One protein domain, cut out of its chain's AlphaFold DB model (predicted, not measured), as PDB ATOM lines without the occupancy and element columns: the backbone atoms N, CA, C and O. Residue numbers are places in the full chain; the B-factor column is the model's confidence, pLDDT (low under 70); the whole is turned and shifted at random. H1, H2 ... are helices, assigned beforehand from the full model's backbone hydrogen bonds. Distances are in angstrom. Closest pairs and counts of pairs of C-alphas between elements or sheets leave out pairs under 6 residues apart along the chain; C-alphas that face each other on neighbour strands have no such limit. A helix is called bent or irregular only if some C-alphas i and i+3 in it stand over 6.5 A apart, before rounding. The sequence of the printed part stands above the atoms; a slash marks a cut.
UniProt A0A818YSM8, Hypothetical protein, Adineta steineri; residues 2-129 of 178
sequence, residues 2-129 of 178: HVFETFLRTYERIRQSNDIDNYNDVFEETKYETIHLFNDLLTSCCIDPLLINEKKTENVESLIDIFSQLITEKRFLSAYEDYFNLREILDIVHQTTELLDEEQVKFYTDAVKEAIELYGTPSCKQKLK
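Overview. This is residues 2 to 129 of the 178 residues of the protein "Hypothetical protein" of Adineta steineri (UniProt A0A818YSM8). Four helices running nearly along one line, H3, H5, H6 and the last part of the long helix H2, make a loose bundle, with H2 and H6 at opposite corners and H4 crossing one end. H2 runs on beyond this bundle, and H1 folds back along it as a helical hairpin, while the short H7 packs on H4 at the far side from H1. The printed part has 128 residues with seven named helices, H1 to H7 in order along the chain, and no named strand; the class is all helix. It is only just compact, close to loose, with a radius of gyration of the C-alphas of 16.3 A, and its outline is flat, spanning 51 by 35 by 19 A.

Arrangement. The hub is H2, residues 20 to 52, which touches four other helices; it has a kink of 29 degrees near residue 43 and is irregular, with C-alphas 21 and 24 at 7.3 A. With residues 26 to 41 alone it touches H1, residues 2 to 16, in a hairpin at a shallow tilt of 17 degrees, opposite ways; the closest C-alphas, of Thr 10 and Thr 30, are 5.8 A apart. With residues 46 to 50 alone it touches H3, residues 57 to 70, also a hairpin, at a shallow tilt of 23 degrees, opposite ways; the closest C-alphas are those of Cys 46 and Leu 63, 6.3 A. With residues 47 to 51 alone it touches H5, residues 86 to 96, at a shallow tilt of 8 degrees, the same way; the closest C-alphas, of Leu 50 and Thr 96, are 6.9 A apart. H5 and H6, residues 102 to 119, form a hairpin at a shallow tilt of 10 degrees, opposite ways, with the C-alphas of Leu 90 and Val 105 closest at 6.5 A. H4, residues 74 to 83, touches H6 about perpendicular at 86 degrees, the C-alphas of Lys 74 and Ala 115 closest at 4.7 A. H4 and H2 only just touch, with 3 pairs of C-alphas within 8 A, Ile 35 and Tyr 80 closest at 5.9 A. H7, residues 122 to 127, touches H4, closest at the C-alphas of Asp 82 and Cys 124, 5.7 A, and only just touches H6, only at the corner by their link, with 3 pairs of C-alphas within 8 A. H2 and H6 are apart. Every O i to N i+4 pair is within hydrogen-bond range in H1, H3, H5, H6 and H7; in H2 24 of 29 are, and in H4 4 of 6.

Along the chain. H2 measures 46.7 A from C-alpha 20 at (69.436, 38.029, 24.678) to C-alpha 52 at (23.990, 47.301, 19.631). H6 measures 25.6 A, H1 21.4 A and H3 19.8 A. H7 ends with C-alpha 127 at (41.729, 31.847, 39.787).

Size, cuts and confidence. The C-alphas of Asp 21 and Glu 54, the two farthest apart, are 51.1 A apart. The printed part has no cut, and its six links are tight. The mean pLDDT of the printed part is 79.8; residues 2 to 21, 53 to 58 and 128 to 129 are under 70.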
ATOM      1  N   HIS A   2      44.101  51.885  15.380       58.94
ATOM      2  CA  HIS A   2      45.010  51.587  16.497       58.94
ATOM      3  C   HIS A   2      45.556  50.146  16.495       58.94
ATOM      4  O   HIS A   2      46.745  49.937  16.687       58.94
ATOM      5  N   VAL A   3      44.697  49.180  16.159       52.84
ATOM      6  CA  VAL A   3      45.011  47.744  16.105       52.84
ATOM      7  C   VAL A   3      46.194  47.424  15.179       52.84
ATOM      8  O   VAL A   3      47.135  46.730  15.554       52.84
ATOM      9  N   PHE A   4      46.157  47.948  13.955       49.53
ATOM     10  CA  PHE A   4      47.176  47.672  12.943       49.53
ATOM     11  C   PHE A   4      48.524  48.313  13.301       49.53
ATOM     12  O   PHE A   4      49.575  47.736  13.042       49.53
ATOM     13  N   GLU A   5      48.494  49.484  13.942       62.47
ATOM     14  CA  GLU A   5      49.698  50.157  14.425       62.47
ATOM     15  C   GLU A   5      50.346  49.396  15.589       62.47
ATOM     16  O   GLU A   5      51.564  49.228  15.591       62.47
ATOM     17  N   THR A   6      49.546  48.883  16.531       62.34
ATOM     18  CA  THR A   6      50.036  48.023  17.617       62.34
ATOM     19  C   THR A   6      50.700  46.779  17.040       62.34
ATOM     20  O   THR A   6      51.871  46.548  17.309       62.34
ATOM     21  N   PHE A   7      50.018  46.060  16.142       59.03
ATOM     22  CA  PHE A   7      50.566  44.860  15.505       59.03
ATOM     23  C   PHE A   7      51.914  45.105  14.809       59.03
ATOM     24  O   PHE A   7      52.873  44.366  15.033       59.03
ATOM     25  N   LEU A   8      52.012  46.153  13.981       63.88
ATOM     26  CA  LEU A   8      53.252  46.470  13.269       63.88
ATOM     27  C   LEU A   8      54.381  46.861  14.227       63.88
ATOM     28  O   LEU A   8      55.509  46.402  14.048       63.88
ATOM     29  N   ARG A   9      54.088  47.640  15.275       69.75
ATOM     30  CA  ARG A   9      55.081  48.003  16.296       69.75
ATOM     31  C   ARG A   9      55.585  46.794  17.075       69.75
ATOM     32  O   ARG A   9      56.770  46.751  17.397       69.75
ATOM     33  N   THR A  10      54.704  45.854  17.405       63.34
ATOM     34  CA  THR A  10      55.057  44.609  18.094       63.34
ATOM     35  C   THR A  10      55.955  43.746  17.199       63.34
ATOM     36  O   THR A  10      57.044  43.340  17.605       63.34
ATOM     37  N   TYR A  11      55.562  43.548  15.935       62.53
ATOM     38  CA  TYR A  11      56.319  42.768  14.953       62.53
ATOM     39  C   TYR A  11      57.712  43.355  14.658       62.53
ATOM     40  O   TYR A  11      58.708  42.629  14.641       62.53
ATOM     41  N   GLU A  12      57.810  44.674  14.461       67.00
ATOM     42  CA  GLU A  12      59.088  45.346  14.196       67.00
ATOM     43  C   GLU A  12      60.043  45.296  15.398       67.00
ATOM     44  O   GLU A  12      61.251  45.156  15.198       67.00
ATOM     45  N   ARG A  13      59.527  45.345  16.635       66.44
ATOM     46  CA  ARG A  13      60.341  45.234  17.858       66.44
ATOM     47  C   ARG A  13      60.939  43.843  18.036       66.44
ATOM     48  O   ARG A  13      62.143  43.742  18.267       66.44
ATOM     49  N   ILE A  14      60.139  42.787  17.860       64.38
ATOM     50  CA  ILE A  14      60.641  41.403  17.911       64.38
ATOM     51  C   ILE A  14      61.754  41.211  16.876       64.38
ATOM     52  O   ILE A  14      62.799  40.645  17.185       64.38
ATOM     53  N   ARG A  15      61.561  41.736  15.660       62.69
ATOM     54  CA  ARG A  15      62.535  41.626  14.565       62.69
ATOM     55  C   ARG A  15      63.872  42.321  14.856       62.69
ATOM     56  O   ARG A  15      64.890  41.908  14.311       62.69
ATOM     57  N   GLN A  16      63.881  43.392  15.648       65.69
ATOM     58  CA  GLN A  16      65.084  44.192  15.925       65.69
ATOM     59  C   GLN A  16      65.819  43.773  17.209       65.69
ATOM     60  O   GLN A  16      66.938  44.231  17.451       65.69
ATOM     61  N   SER A  17      65.219  42.910  18.034       61.94
ATOM     62  CA  SER A  17      65.794  42.482  19.309       61.94
ATOM     63  C   SER A  17      66.879  41.416  19.113       61.94
ATOM     64  O   SER A  17      66.605  40.221  19.163       61.94
ATOM     65  N   ASN A  18      68.130  41.849  18.936       58.56
ATOM     66  CA  ASN A  18      69.308  40.967  18.877       58.56
ATOM     67  C   ASN A  18      69.989  40.745  20.245       58.56
ATOM     68  O   ASN A  18      71.030  40.093  20.305       58.56
ATOM     69  N   ASP A  19      69.441  41.303  21.329       60.84
ATOM     70  CA  ASP A  19      70.044  41.260  22.665       60.84
ATOM     71  C   ASP A  19      69.311  40.253  23.568       60.84
ATOM     72  O   ASP A  19      68.129  40.420  23.879       60.84
ATOM     73  N   ILE A  20      70.006  39.180  23.954       59.06
ATOM     74  CA  ILE A  20      69.436  38.029  24.678       59.06
ATOM     75  C   ILE A  20      68.992  38.430  26.091       59.06
ATOM     76  O   ILE A  20      67.970  37.940  26.572       59.06
ATOM     77  N   ASP A  21      69.702  39.367  26.727       63.84
ATOM     78  CA  ASP A  21      69.395  39.820  28.089       63.84
ATOM     79  C   ASP A  21      68.103  40.661  28.154       63.84
ATOM     80  O   ASP A  21      67.467  40.738  29.203       63.84
ATOM     81  N   ASN A  22      67.671  41.233  27.023       71.25
ATOM     82  CA  ASN A  22      66.438  42.018  26.875       71.25
ATOM     83  C   ASN A  22      65.271  41.197  26.281       71.25
ATOM     84  O   ASN A  22      64.140  41.672  26.187       71.25
ATOM     85  N   TYR A  23      65.524  39.955  25.859       70.38
ATOM     86  CA  TYR A  23      64.558  39.158  25.103       70.38
ATOM     87  C   TYR A  23      63.308  38.803  25.916       70.38
ATOM     88  O   TYR A  23      62.201  38.859  25.389       70.38
ATOM     89  N   ASN A  24      63.466  38.465  27.200       72.88
ATOM     90  CA  ASN A  24      62.329  38.112  28.057       72.88
ATOM     91  C   ASN A  24      61.395  39.305  28.290       72.88
ATOM     92  O   ASN A  24      60.181  39.138  28.216       72.88
ATOM     93  N   ASP A  25      61.944  40.499  28.511       77.62
ATOM     94  CA  ASP A  25      61.146  41.711  28.714       77.62
ATOM     95  C   ASP A  25      60.398  42.090  27.428       77.62
ATOM     96  O   ASP A  25      59.195  42.352  27.460       77.62
ATOM     97  N   VAL A  26      61.077  42.021  26.277       77.19
ATOM     98  CA  VAL A  26      60.461  42.247  24.958       77.19
ATOM     99  C   VAL A  26      59.388  41.199  24.660       77.19
ATOM    100  O   VAL A  26      58.329  41.537  24.129       77.19
ATOM    101  N   PHE A  27      59.624  39.931  25.002       77.06
ATOM    102  CA  PHE A  27      58.657  38.852  24.813       77.06
ATOM    103  C   PHE A  27      57.408  39.055  25.677       77.06
ATOM    104  O   PHE A  27      56.291  38.942  25.173       77.06
ATOM    105  N   GLU A  28      57.576  39.392  26.955       81.25
ATOM    106  CA  GLU A  28      56.459  39.642  27.867       81.25
ATOM    107  C   GLU A  28      55.651  40.884  27.457       81.25
ATOM    108  O   GLU A  28      54.419  40.834  27.462       81.25
ATOM    109  N   GLU A  29      56.312  41.960  27.016       81.88
ATOM    110  CA  GLU A  29      55.646  43.148  26.464       81.88
ATOM    111  C   GLU A  29      54.872  42.814  25.179       81.88
ATOM    112  O   GLU A  29      53.704  43.170  25.027       81.88
ATOM    113  N   THR A  30      55.486  42.059  24.270       80.31
ATOM    114  CA  THR A  30      54.857  41.608  23.021       80.31
ATOM    115  C   THR A  30      53.632  40.738  23.293       80.31
ATOM    116  O   THR A  30      52.580  40.909  22.667       80.31
ATOM    117  N   LYS A  31      53.749  39.797  24.235       83.38
ATOM    118  CA  LYS A  31      52.650  38.933  24.670       83.38
ATOM    119  C   LYS A  31      51.490  39.775  25.195       83.38
ATOM    120  O   LYS A  31      50.354  39.561  24.778       83.38
ATOM    121  N   TYR A  32      51.784  40.756  26.050       87.69
ATOM    122  CA  TYR A  32      50.804  41.706  26.571       87.69
ATOM    123  C   TYR A  32      50.087  42.466  25.444       87.69
ATOM    124  O   TYR A  32      48.858  42.425  25.362       87.69
ATOM    125  N   GLU A  33      50.841  43.101  24.539       86.12
ATOM    126  CA  GLU A  33      50.286  43.871  23.419       86.12
ATOM    127  C   GLU A  33      49.407  42.994  22.512       86.12
ATOM    128  O   GLU A  33      48.311  43.403  22.133       86.12
ATOM    129  N   THR A  34      49.840  41.766  22.216       83.75
ATOM    130  CA  THR A  34      49.108  40.821  21.355       83.75
ATOM    131  C   THR A  34      47.785  40.377  21.982       83.75
ATOM    132  O   THR A  34      46.761  40.325  21.299       83.75
ATOM    133  N   ILE A  35      47.782  40.075  23.281       90.06
ATOM    134  CA  ILE A  35      46.576  39.652  24.006       90.06
ATOM    135  C   ILE A  35      45.563  40.796  24.087       90.06
ATOM    136  O   ILE A  35      44.380  40.589  23.812       90.06
ATOM    137  N   HIS A  36      46.023  42.009  24.402       89.62
ATOM    138  CA  HIS A  36      45.178  43.204  24.411       89.62
ATOM    139  C   HIS A  36      44.605  43.506  23.026       89.62
ATOM    140  O   HIS A  36      43.409  43.747  22.891       89.62
ATOM    141  N   LEU A  37      45.436  43.407  21.990       86.94
ATOM    142  CA  LEU A  37      45.018  43.598  20.612       86.94
ATOM    143  C   LEU A  37      43.911  42.621  20.199       86.94
ATOM    144  O   LEU A  37      42.919  43.023  19.590       86.94
ATOM    145  N   PHE A  38      44.087  41.340  20.528       88.94
ATOM    146  CA  PHE A  38      43.082  40.317  20.274       88.94
ATOM    147  C   PHE A  38      41.781  40.620  21.023       88.94
ATOM    148  O   PHE A  38      40.711  40.551  20.426       88.94
ATOM    149  N   ASN A  39      41.862  41.010  22.299       91.00
ATOM    150  CA  ASN A  39      40.683  41.358  23.087       91.00
ATOM    151  C   ASN A  39      39.915  42.556  22.508       91.00
ATOM    152  O   ASN A  39      38.686  42.530  22.435       91.00
ATOM    153  N   ASP A  40      40.627  43.594  22.070       87.44
ATOM    154  CA  ASP A  40      40.024  44.782  21.464       87.44
ATOM    155  C   ASP A  40      39.332  44.441  20.139       87.44
ATOM    156  O   ASP A  40      38.232  44.925  19.859       87.44
ATOM    157  N   LEU A  41      39.944  43.574  19.327       86.88
ATOM    158  CA  LEU A  41      39.337  43.050  18.103       86.88
ATOM    159  C   LEU A  41      38.085  42.226  18.405       86.88
ATOM    160  O   LEU A  41      37.039  42.466  17.810       86.88
ATOM    161  N   LEU A  42      38.174  41.298  19.356       86.75
ATOM    162  CA  LEU A  42      37.055  40.458  19.772       86.75
ATOM    163  C   LEU A  42      35.885  41.312  20.277       86.75
ATOM    164  O   LEU A  42      34.740  41.121  19.869       86.75
ATOM    165  N   THR A  43      36.176  42.305  21.114       86.50
ATOM    166  CA  THR A  43      35.157  43.187  21.684       86.50
ATOM    167  C   THR A  43      34.524  44.060  20.603       86.50
ATOM    168  O   THR A  43      33.315  44.009  20.406       86.50
ATOM    169  N   SER A  44      35.329  44.798  19.836       84.69
ATOM    170  CA  SER A  44      34.812  45.767  18.860       84.69
ATOM    171  C   SER A  44      34.149  45.130  17.636       84.69
ATOM    172  O   SER A  44      33.203  45.694  17.083       84.69
ATOM    173  N   CYS A  45      34.629  43.967  17.187       82.19
ATOM    174  CA  CYS A  45      34.098  43.299  16.000       82.19
ATOM    175  C   CYS A  45      32.987  42.299  16.317       82.19
ATOM    176  O   CYS A  45      32.142  42.068  15.451       82.19
ATOM    177  N   CYS A  46      32.970  41.709  17.515       81.56
ATOM    178  CA  CYS A  46      32.010  40.659  17.854       81.56
ATOM    179  C   CYS A  46      31.082  41.062  18.999       81.56
ATOM    180  O   CYS A  46      29.874  40.942  18.839       81.56
ATOM    181  N   ILE A  47      31.589  41.584  20.117       82.62
ATOM    182  CA  ILE A  47      30.758  41.848  21.306       82.62
ATOM    183  C   ILE A  47      29.936  43.132  21.183       82.62
ATOM    184  O   ILE A  47      28.716  43.087  21.330       82.62
ATOM    185  N   ASP A  48      30.555  44.266  20.856       84.69
ATOM    186  CA  ASP A  48      29.848  45.544  20.717       84.69
ATOM    187  C   ASP A  48      28.708  45.456  19.684       84.69
ATOM    188  O   ASP A  48      27.600  45.924  19.967       84.69
ATOM    189  N   PRO A  49      28.891  44.804  18.515       79.69
ATOM    190  CA  PRO A  49      27.797  44.622  17.571       79.69
ATOM    191  C   PRO A  49      26.648  43.766  18.108       79.69
ATOM    192  O   PRO A  49      25.515  44.018  17.701       79.69
ATOM    193  N   LEU A  50      26.906  42.795  18.994       77.06
ATOM    194  CA  LEU A  50      25.854  41.994  19.636       77.06
ATOM    195  C   LEU A  50      25.029  42.823  20.620       77.06
ATOM    196  O   LEU A  50      23.819  42.641  20.704       77.06
ATOM    197  N   LEU A  51      25.666  43.762  21.321       77.38
ATOM    198  CA  LEU A  51      24.986  44.653  22.261       77.38
ATOM    199  C   LEU A  51      24.169  45.747  21.554       77.38
ATOM    200  O   LEU A  51      23.157  46.201  22.083       77.38
ATOM    201  N   ILE A  52      24.609  46.190  20.371       77.44
ATOM    202  CA  ILE A  52      23.990  47.301  19.631       77.44
ATOM    203  C   ILE A  52      22.911  46.819  18.648       77.44
ATOM    204  O   ILE A  52      21.895  47.492  18.480       77.44
ATOM    205  N   ASN A  53      23.123  45.689  17.965       62.09
ATOM    206  CA  ASN A  53      22.212  45.190  16.935       62.09
ATOM    207  C   ASN A  53      21.508  43.916  17.408       62.09
ATOM    208  O   ASN A  53      22.100  42.842  17.424       62.09
ATOM    209  N   GLU A  54      20.206  44.016  17.678       54.88
ATOM    210  CA  GLU A  54      19.379  42.940  18.248       54.88
ATOM    211  C   GLU A  54      19.299  41.625  17.450       54.88
ATOM    212  O   GLU A  54      18.677  40.693  17.945       54.88
ATOM    213  N   LYS A  55      19.866  41.499  16.241       54.88
ATOM    214  CA  LYS A  55      19.909  40.232  15.480       54.88
ATOM    215  C   LYS A  55      20.778  40.351  14.227       54.88
ATOM    216  O   LYS A  55      20.314  40.797  13.179       54.88
ATOM    217  N   LYS A  56      22.008  39.848  14.291       58.38
ATOM    218  CA  LYS A  56      22.659  39.216  13.133       58.38
ATOM    219  C   LYS A  56      23.287  37.919  13.612       58.38
ATOM    220  O   LYS A  56      24.371  37.928  14.181       58.38
ATOM    221  N   THR A  57      22.573  36.821  13.398       60.16
ATOM    222  CA  THR A  57      23.037  35.453  13.676       60.16
ATOM    223  C   THR A  57      24.415  35.183  13.062       60.16
ATOM    224  O   THR A  57      25.240  34.541  13.696       60.16
ATOM    225  N   GLU A  58      24.713  35.794  11.911       66.88
ATOM    226  CA  GLU A  58      26.015  35.730  11.226       66.88
ATOM    227  C   GLU A  58      27.201  36.189  12.103       66.88
ATOM    228  O   GLU A  58      28.288  35.612  12.041       66.88
ATOM    229  N   ASN A  59      27.003  37.201  12.960       70.25
ATOM    230  CA  ASN A  59      28.055  37.693  13.857       70.25
ATOM    231  C   ASN A  59      28.303  36.727  15.025       70.25
ATOM    232  O   ASN A  59      29.415  36.662  15.545       70.25
ATOM    233  N   VAL A  60      27.270  35.987  15.435       74.12
ATOM    234  CA  VAL A  60      27.352  35.005  16.521       74.12
ATOM    235  C   VAL A  60      28.047  33.740  16.040       74.12
ATOM    236  O   VAL A  60      28.949  33.260  16.712       74.12
ATOM    237  N   GLU A  61      27.682  33.229  14.863       80.50
ATOM    238  CA  GLU A  61      28.338  32.061  14.260       80.50
ATOM    239  C   GLU A  61      29.836  32.318  14.060       80.50
ATOM    240  O   GLU A  61      30.664  31.521  14.492       80.50
ATOM    241  N   SER A  62      30.189  33.499  13.540       81.12
ATOM    242  CA  SER A  62      31.591  33.912  13.399       81.12
ATOM    243  C   SER A  62      32.331  33.949  14.745       81.12
ATOM    244  O   SER A  62      33.503  33.597  14.821       81.12
ATOM    245  N   LEU A  63      31.656  34.358  15.824       82.88
ATOM    246  CA  LEU A  63      32.230  34.385  17.172       82.88
ATOM    247  C   LEU A  63      32.420  32.976  17.754       82.88
ATOM    248  O   LEU A  63      33.444  32.701  18.376       82.88
ATOM    249  N   ILE A  64      31.467  32.073  17.520       84.94
ATOM    250  CA  ILE A  64      31.567  30.658  17.905       84.94
ATOM    251  C   ILE A  64      32.730  29.983  17.172       84.94
ATOM    252  O   ILE A  64      33.497  29.241  17.789       84.94
ATOM    253  N   ASP A  65      32.906  30.275  15.884       87.00
ATOM    254  CA  ASP A  65      34.030  29.770  15.094       87.00
ATOM    255  C   ASP A  65      35.372  30.289  15.624       87.00
ATOM    256  O   ASP A  65      36.343  29.530  15.704       87.00
ATOM    257  N   ILE A  66      35.428  31.560  16.040       87.88
ATOM    258  CA  ILE A  66      36.607  32.130  16.706       87.88
ATOM    259  C   ILE A  66      36.881  31.391  18.018       87.88
ATOM    260  O   ILE A  66      38.017  30.984  18.242       87.88
ATOM    261  N   PHE A  67      35.878  31.164  18.872       87.19
ATOM    262  CA  PHE A  67      36.085  30.421  20.121       87.19
ATOM    263  C   PHE A  67      36.513  28.976  19.885       87.19
ATOM    264  O   PHE A  67      37.390  28.486  20.592       87.19
ATOM    265  N   SER A  68      35.954  28.314  18.873       89.31
ATOM    266  CA  SER A  68      36.321  26.947  18.490       89.31
ATOM    267  C   SER A  68      37.787  26.841  18.070       89.31
ATOM    268  O   SER A  68      38.456  25.873  18.421       89.31
ATOM    269  N   GLN A  69      38.311  27.851  17.372       89.62
ATOM    270  CA  GLN A  69      39.737  27.944  17.046       89.62
ATOM    271  C   GLN A  69      40.571  28.350  18.267       89.62
ATOM    272  O   GLN A  69      41.656  27.829  18.497       89.62
ATOM    273  N   LEU A  70      40.063  29.253  19.101       88.12
ATOM    274  CA  LEU A  70      40.783  29.749  20.268       88.12
ATOM    275  C   LEU A  70      41.077  28.636  21.286       88.12
ATOM    276  O   LEU A  70      42.158  28.595  21.869       88.12
ATOM    277  N   ILE A  71      40.136  27.709  21.491       89.50
ATOM    278  CA  ILE A  71      40.307  26.616  22.459       89.50
ATOM    279  C   ILE A  71      41.325  25.551  22.050       89.50
ATOM    280  O   ILE A  71      41.755  24.781  22.917       89.50
ATOM    281  N   THR A  72      41.721  25.487  20.774       88.25
ATOM    282  CA  THR A  72      42.816  24.606  20.340       88.25
ATOM    283  C   THR A  72      44.174  25.193  20.720       88.25
ATOM    284  O   THR A  72      45.099  24.451  21.044       88.25
ATOM    285  N   GLU A  73      44.275  26.520  20.805       89.38
ATOM    286  CA  GLU A  73      45.498  27.252  21.139       89.38
ATOM    287  C   GLU A  73      45.696  27.401  22.658       89.38
ATOM    288  O   GLU A  73      45.711  28.497  23.222       89.38
ATOM    289  N   LYS A  74      45.889  26.274  23.357       87.12
ATOM    290  CA  LYS A  74      45.951  26.201  24.835       87.12
ATOM    291  C   LYS A  74      46.969  27.152  25.483       87.12
ATOM    292  O   LYS A  74      46.707  27.685  26.558       87.12
ATOM    293  N   ARG A  75      48.130  27.381  24.855       84.56
ATOM    294  CA  ARG A  75      49.149  28.316  25.378       84.56
ATOM    295  C   ARG A  75      48.679  29.764  25.309       84.56
ATOM    296  O   ARG A  75      48.820  30.491  26.288       84.56
ATOM    297  N   PHE A  76      48.102  30.160  24.174       89.00
ATOM    298  CA  PHE A  76      47.525  31.489  24.011       89.00
ATOM    299  C   PHE A  76      46.360  31.685  24.978       89.00
ATOM    300  O   PHE A  76      46.329  32.674  25.698       89.00
ATOM    301  N   LEU A  77      45.457  30.705  25.058       89.50
ATOM    302  CA  LEU A  77      44.287  30.766  25.926       89.50
ATOM    303  C   LEU A  77      44.668  30.931  27.401       89.50
ATOM    304  O   LEU A  77      44.095  31.753  28.109       89.50
ATOM    305  N   SER A  78      45.686  30.201  27.853       89.88
ATOM    306  CA  SER A  78      46.196  30.351  29.212       89.88
ATOM    307  C   SER A  78      46.796  31.733  29.481       89.88
ATOM    308  O   SER A  78      46.679  32.217  30.605       89.88
ATOM    309  N   ALA A  79      47.475  32.334  28.501       89.62
ATOM    310  CA  ALA A  79      48.044  33.671  28.641       89.62
ATOM    311  C   ALA A  79      46.951  34.745  28.579       89.62
ATOM    312  O   ALA A  79      46.994  35.711  29.333       89.62
ATOM    313  N   TYR A  80      45.940  34.561  27.728       91.25
ATOM    314  CA  TYR A  80      44.768  35.429  27.649       91.25
ATOM    315  C   TYR A  80      44.063  35.529  29.010       91.25
ATOM    316  O   TYR A  80      43.800  36.634  29.482       91.25
ATOM    317  N   GLU A  81      43.884  34.392  29.690       92.00
ATOM    318  CA  GLU A  81      43.277  34.289  31.027       92.00
ATOM    319  C   GLU A  81      44.042  35.002  32.155       92.00
ATOM    320  O   GLU A  81      43.479  35.288  33.221       92.00
ATOM    321  N   ASP A  82      45.318  35.342  31.955       89.44
ATOM    322  CA  ASP A  82      46.037  36.190  32.909       89.44
ATOM    323  C   ASP A  82      45.443  37.611  32.936       89.44
ATOM    324  O   ASP A  82      45.307  38.193  34.020       89.44
ATOM    325  N   TYR A  83      45.015  38.128  31.778       90.00
ATOM    326  CA  TYR A  83      44.588  39.519  31.581       90.00
ATOM    327  C   TYR A  83      43.070  39.690  31.473       90.00
ATOM    328  O   TYR A  83      42.522  40.636  32.039       90.00
ATOM    329  N   PHE A  84      42.391  38.776  30.784       91.19
ATOM    330  CA  PHE A  84      40.962  38.844  30.480       91.19
ATOM    331  C   PHE A  84      40.280  37.532  30.839       91.19
ATOM    332  O   PHE A  84      40.898  36.480  30.793       91.19
ATOM    333  N   ASN A  85      39.000  37.583  31.193       89.44
ATOM    334  CA  ASN A  85      38.245  36.399  31.573       89.44
ATOM    335  C   ASN A  85      37.348  35.969  30.411       89.44
ATOM    336  O   ASN A  85      36.323  36.605  30.152       89.44
ATOM    337  N   LEU A  86      37.700  34.880  29.716       88.50
ATOM    338  CA  LEU A  86      36.905  34.400  28.584       88.50
ATOM    339  C   LEU A  86      35.483  34.035  29.026       88.50
ATOM    340  O   LEU A  86      34.535  34.171  28.251       88.50
ATOM    341  N   ARG A  87      35.309  33.619  30.290       87.56
ATOM    342  CA  ARG A  87      33.995  33.287  30.847       87.56
ATOM    343  C   ARG A  87      33.035  34.470  30.814       87.56
ATOM    344  O   ARG A  87      31.873  34.272  30.483       87.56
ATOM    345  N   GLU A  88      33.509  35.678  31.111       88.31
ATOM    346  CA  GLU A  88      32.671  36.884  31.085       88.31
ATOM    347  C   GLU A  88      32.147  37.157  29.674       88.31
ATOM    348  O   GLU A  88      30.978  37.491  29.492       88.31
ATOM    349  N   ILE A  89      32.987  36.932  28.666       87.25
ATOM    350  CA  ILE A  89      32.610  37.090  27.263       87.25
ATOM    351  C   ILE A  89      31.601  36.008  26.859       87.25
ATOM    352  O   ILE A  89      30.577  36.321  26.254       87.25
ATOM    353  N   LEU A  90      31.837  34.749  27.235       87.94
ATOM    354  CA  LEU A  90      30.899  33.650  26.984       87.94
ATOM    355  C   LEU A  90      29.538  33.892  27.645       87.94
ATOM    356  O   LEU A  90      28.509  33.621  27.030       87.94
ATOM    357  N   ASP A  91      29.519  34.430  28.866       87.00
ATOM    358  CA  ASP A  91      28.284  34.756  29.577       87.00
ATOM    359  C   ASP A  91      27.515  35.888  28.871       87.00
ATOM    360  O   ASP A  91      26.289  35.811  28.775       87.00
ATOM    361  N   ILE A  92      28.205  36.897  28.320       85.69
ATOM    362  CA  ILE A  92      27.572  37.930  27.481       85.69
ATOM    363  C   ILE A  92      26.944  37.283  26.244       85.69
ATOM    364  O   ILE A  92      25.770  37.510  25.954       85.69
ATOM    365  N   VAL A  93      27.680  36.434  25.527       83.50
ATOM    366  CA  VAL A  93      27.177  35.779  24.307       83.50
ATOM    367  C   VAL A  93      25.981  34.876  24.610       83.50
ATOM    368  O   VAL A  93      24.990  34.913  23.884       83.50
ATOM    369  N   HIS A  94      26.031  34.120  25.704       86.19
ATOM    370  CA  HIS A  94      24.925  33.280  26.159       86.19
ATOM    371  C   HIS A  94      23.685  34.102  26.553       86.19
ATOM    372  O   HIS A  94      22.560  33.702  26.283       86.19
ATOM    373  N   GLN A  95      23.856  35.275  27.173       84.06
ATOM    374  CA  GLN A  95      22.725  36.144  27.535       84.06
ATOM    375  C   GLN A  95      22.105  36.857  26.332       84.06
ATOM    376  O   GLN A  95      20.912  37.161  26.339       84.06
ATOM    377  N   THR A  96      22.914  37.156  25.318       78.81
ATOM    378  CA  THR A  96      22.492  37.973  24.171       78.81
ATOM    379  C   THR A  96      22.012  37.115  22.997       78.81
ATOM    380  O   THR A  96      21.366  37.622  22.081       78.81
ATOM    381  N   THR A  97      22.323  35.815  22.995       74.75
ATOM    382  CA  THR A  97      22.063  34.909  21.873       74.75
ATOM    383  C   THR A  97      21.484  33.587  22.370       74.75
ATOM    384  O   THR A  97      21.948  33.038  23.360       74.75
ATOM    385  N   GLU A  98      20.511  33.034  21.650       74.38
ATOM    386  CA  GLU A  98      19.972  31.688  21.922       74.38
ATOM    387  C   GLU A  98      20.817  30.573  21.265       74.38
ATOM    388  O   GLU A  98      20.400  29.418  21.228       74.38
ATOM    389  N   LEU A  99      21.977  30.916  20.686       72.69
ATOM    390  CA  LEU A  99      22.802  29.997  19.893       72.69
ATOM    391  C   LEU A  99      23.850  29.248  20.720       72.69
ATOM    392  O   LEU A  99      24.275  28.179  20.291       72.69
ATOM    393  N   LEU A 100      24.250  29.789  21.878       80.25
ATOM    394  CA  LEU A 100      25.022  29.037  22.864       80.25
ATOM    395  C   LEU A 100      24.066  28.400  23.867       80.25
ATOM    396  O   LEU A 100      23.334  29.110  24.553       80.25
ATOM    397  N   ASP A 101      24.119  27.080  23.991       84.81
ATOM    398  CA  ASP A 101      23.483  26.374  25.099       84.81
ATOM    399  C   ASP A 101      24.435  26.251  26.306       84.81
ATOM    400  O   ASP A 101      25.641  26.522  26.236       84.81
ATOM    401  N   GLU A 102      23.890  25.845  27.456       86.62
ATOM    402  CA  GLU A 102      24.679  25.668  28.681       86.62
ATOM    403  C   GLU A 102      25.791  24.614  28.518       86.62
ATOM    404  O   GLU A 102      26.845  24.720  29.155       86.62
ATOM    405  N   GLU A 103      25.589  23.610  27.656       89.56
ATOM    406  CA  GLU A 103      26.576  22.559  27.391       89.56
ATOM    407  C   GLU A 103      27.783  23.100  26.619       89.56
ATOM    408  O   GLU A 103      28.923  22.804  26.981       89.56
ATOM    409  N   GLN A 104      27.559  23.953  25.621       88.44
ATOM    410  CA  GLN A 104      28.600  24.635  24.861       88.44
ATOM    411  C   GLN A 104      29.361  25.627  25.733       88.44
ATOM    412  O   GLN A 104      30.593  25.618  25.745       88.44
ATOM    413  N   VAL A 105      28.660  26.440  26.531       90.00
ATOM    414  CA  VAL A 105      29.311  27.340  27.498       90.00
ATOM    415  C   VAL A 105      30.223  26.541  28.437       90.00
ATOM    416  O   VAL A 105      31.361  26.942  28.712       90.00
ATOM    417  N   LYS A 106      29.749  25.390  28.927       91.00
ATOM    418  CA  LYS A 106      30.542  24.493  29.772       91.00
ATOM    419  C   LYS A 106      31.736  23.906  29.018       91.00
ATOM    420  O   LYS A 106      32.829  23.907  29.573       91.00
ATOM    421  N   PHE A 107      31.554  23.471  27.774       93.00
ATOM    422  CA  PHE A 107      32.624  22.951  26.924       93.00
ATOM    423  C   PHE A 107      33.772  23.958  26.766       93.00
ATOM    424  O   PHE A 107      34.923  23.618  27.046       93.00
ATOM    425  N   TYR A 108      33.469  25.213  26.426       92.50
ATOM    426  CA  TYR A 108      34.486  26.267  26.334       92.50
ATOM    427  C   TYR A 108      35.146  26.545  27.688       92.50
ATOM    428  O   TYR A 108      36.365  26.659  27.780       92.50
ATOM    429  N   THR A 109      34.353  26.590  28.761       92.00
ATOM    430  CA  THR A 109      34.873  26.815  30.117       92.00
ATOM    431  C   THR A 109      35.824  25.700  30.556       92.00
ATOM    432  O   THR A 109      36.862  25.974  31.152       92.00
ATOM    433  N   ASP A 110      35.507  24.440  30.273       93.44
ATOM    434  CA  ASP A 110      36.365  23.312  30.635       93.44
ATOM    435  C   ASP A 110      37.643  23.291  29.777       93.44
ATOM    436  O   ASP A 110      38.725  23.023  30.301       93.44
ATOM    437  N   ALA A 111      37.563  23.696  28.505       92.88
ATOM    438  CA  ALA A 111      38.738  23.869  27.651       92.88
ATOM    439  C   ALA A 111      39.697  24.964  28.159       92.88
ATOM    440  O   ALA A 111      40.918  24.801  28.039       92.88
ATOM    441  N   VAL A 112      39.159  26.044  28.740       93.06
ATOM    442  CA  VAL A 112      39.928  27.091  29.433       93.06
ATOM    443  C   VAL A 112      40.608  26.530  30.678       93.06
ATOM    444  O   VAL A 112      41.810  26.723  30.860       93.06
ATOM    445  N   LYS A 113      39.876  25.794  31.523       92.88
ATOM    446  CA  LYS A 113      40.460  25.173  32.725       92.88
ATOM    447  C   LYS A 113      41.631  24.269  32.366       92.88
ATOM    448  O   LYS A 113      42.694  24.397  32.963       92.88
ATOM    449  N   GLU A 114      41.457  23.420  31.359       93.56
ATOM    450  CA  GLU A 114      42.512  22.546  30.847       93.56
ATOM    451  C   GLU A 114      43.746  23.351  30.395       93.56
ATOM    452  O   GLU A 114      44.876  23.020  30.752       93.56
ATOM    453  N   ALA A 115      43.544  24.447  29.654       90.56
ATOM    454  CA  ALA A 115      44.630  25.321  29.211       90.56
ATOM    455  C   ALA A 115      45.422  25.906  30.392       90.56
ATOM    456  O   ALA A 115      46.655  25.870  30.393       90.56
ATOM    457  N   ILE A 116      44.722  26.391  31.418       92.00
ATOM    458  CA  ILE A 116      45.332  26.952  32.626       92.00
ATOM    459  C   ILE A 116      46.033  25.861  33.450       92.00
ATOM    460  O   ILE A 116      47.096  26.099  34.022       92.00
ATOM    461  N   GLU A 117      45.487  24.651  33.535       92.06
ATOM    462  CA  GLU A 117      46.149  23.546  34.233       92.06
ATOM    463  C   GLU A 117      47.499  23.209  33.583       92.06
ATOM    464  O   GLU A 117      48.515  23.110  34.288       92.06
ATOM    465  N   LEU A 118      47.527  23.140  32.249       88.44
ATOM    466  CA  LEU A 118      48.718  22.828  31.459       88.44
ATOM    467  C   LEU A 118      49.751  23.968  31.453       88.44
ATOM    468  O   LEU A 118      50.925  23.726  31.729       88.44
ATOM    469  N   TYR A 119      49.325  25.202  31.173       85.69
ATOM    470  CA  TYR A 119      50.221  26.325  30.854       85.69
ATOM    471  C   TYR A 119      50.083  27.536  31.785       85.69
ATOM    472  O   TYR A 119      50.876  28.471  31.696       85.69
ATOM    473  N   GLY A 120      49.126  27.508  32.711       84.38
ATOM    474  CA  GLY A 120      48.799  28.635  33.578       84.38
ATOM    475  C   GLY A 120      49.938  29.070  34.479       84.38
ATOM    476  O   GLY A 120      50.609  28.251  35.126       84.38
ATOM    477  N   THR A 121      50.074  30.390  34.592       83.94
ATOM    478  CA  THR A 121      50.879  31.027  35.630       83.94
ATOM    479  C   THR A 121      50.337  30.657  37.019       83.94
ATOM    480  O   THR A 121      49.167  30.275  37.164       83.94
ATOM    481  N   PRO A 122      51.147  30.771  38.089       78.94
ATOM    482  CA  PRO A 122      50.660  30.560  39.451       78.94
ATOM    483  C   PRO A 122      49.434  31.422  39.789       78.94
ATOM    484  O   PRO A 122      48.534  30.945  40.477       78.94
ATOM    485  N   SER A 123      49.378  32.651  39.271       75.94
ATOM    486  CA  SER A 123      48.253  33.577  39.435       75.94
ATOM    487  C   SER A 123      46.994  33.067  38.729       75.94
ATOM    488  O   SER A 123      45.922  33.030  39.331       75.94
ATOM    489  N   CYS A 124      47.119  32.582  37.492       75.06
ATOM    490  CA  CYS A 124      46.005  32.000  36.743       75.06
ATOM    491  C   CYS A 124      45.458  30.729  37.412       75.06
ATOM    492  O   CYS A 124      44.256  30.564  37.616       75.06
ATOM    493  N   LYS A 125      46.353  29.863  37.896       79.56
ATOM    494  CA  LYS A 125      45.989  28.645  38.639       79.56
ATOM    495  C   LYS A 125      45.313  28.933  39.983       79.56
ATOM    496  O   LYS A 125      44.593  28.076  40.494       79.56
ATOM    497  N   GLN A 126      45.531  30.107  40.577       77.06
ATOM    498  CA  GLN A 126      44.793  30.541  41.768       77.06
ATOM    499  C   GLN A 126      43.352  30.945  41.436       77.06
ATOM    500  O   GLN A 126      42.468  30.630  42.231       77.06
ATOM    501  N   LYS A 127      43.095  31.536  40.257       73.94
ATOM    502  CA  LYS A 127      41.729  31.847  39.787       73.94
ATOM    503  C   LYS A 127      40.863  30.583  39.672       73.94
ATOM    504  O   LYS A 127      39.690  30.608  40.020       73.94
ATOM    505  N   LEU A 128      41.460  29.447  39.294       69.44
ATOM    506  CA  LEU A 128      40.775  28.144  39.259       69.44
ATOM    507  C   LEU A 128      40.432  27.566  40.639       69.44
ATOM    508  O   LEU A 128      39.526  26.743  40.759       69.44
ATOM    509  N   LYS A 129      41.180  27.941  41.683       62.56
ATOM    510  CA  LYS A 129      41.078  27.333  43.020       62.56
ATOM    511  C   LYS A 129      40.069  28.011  43.938       62.56
ATOM    512  O   LYS A 129      39.877  27.524  45.049       62.56
TER     513      LYS A 129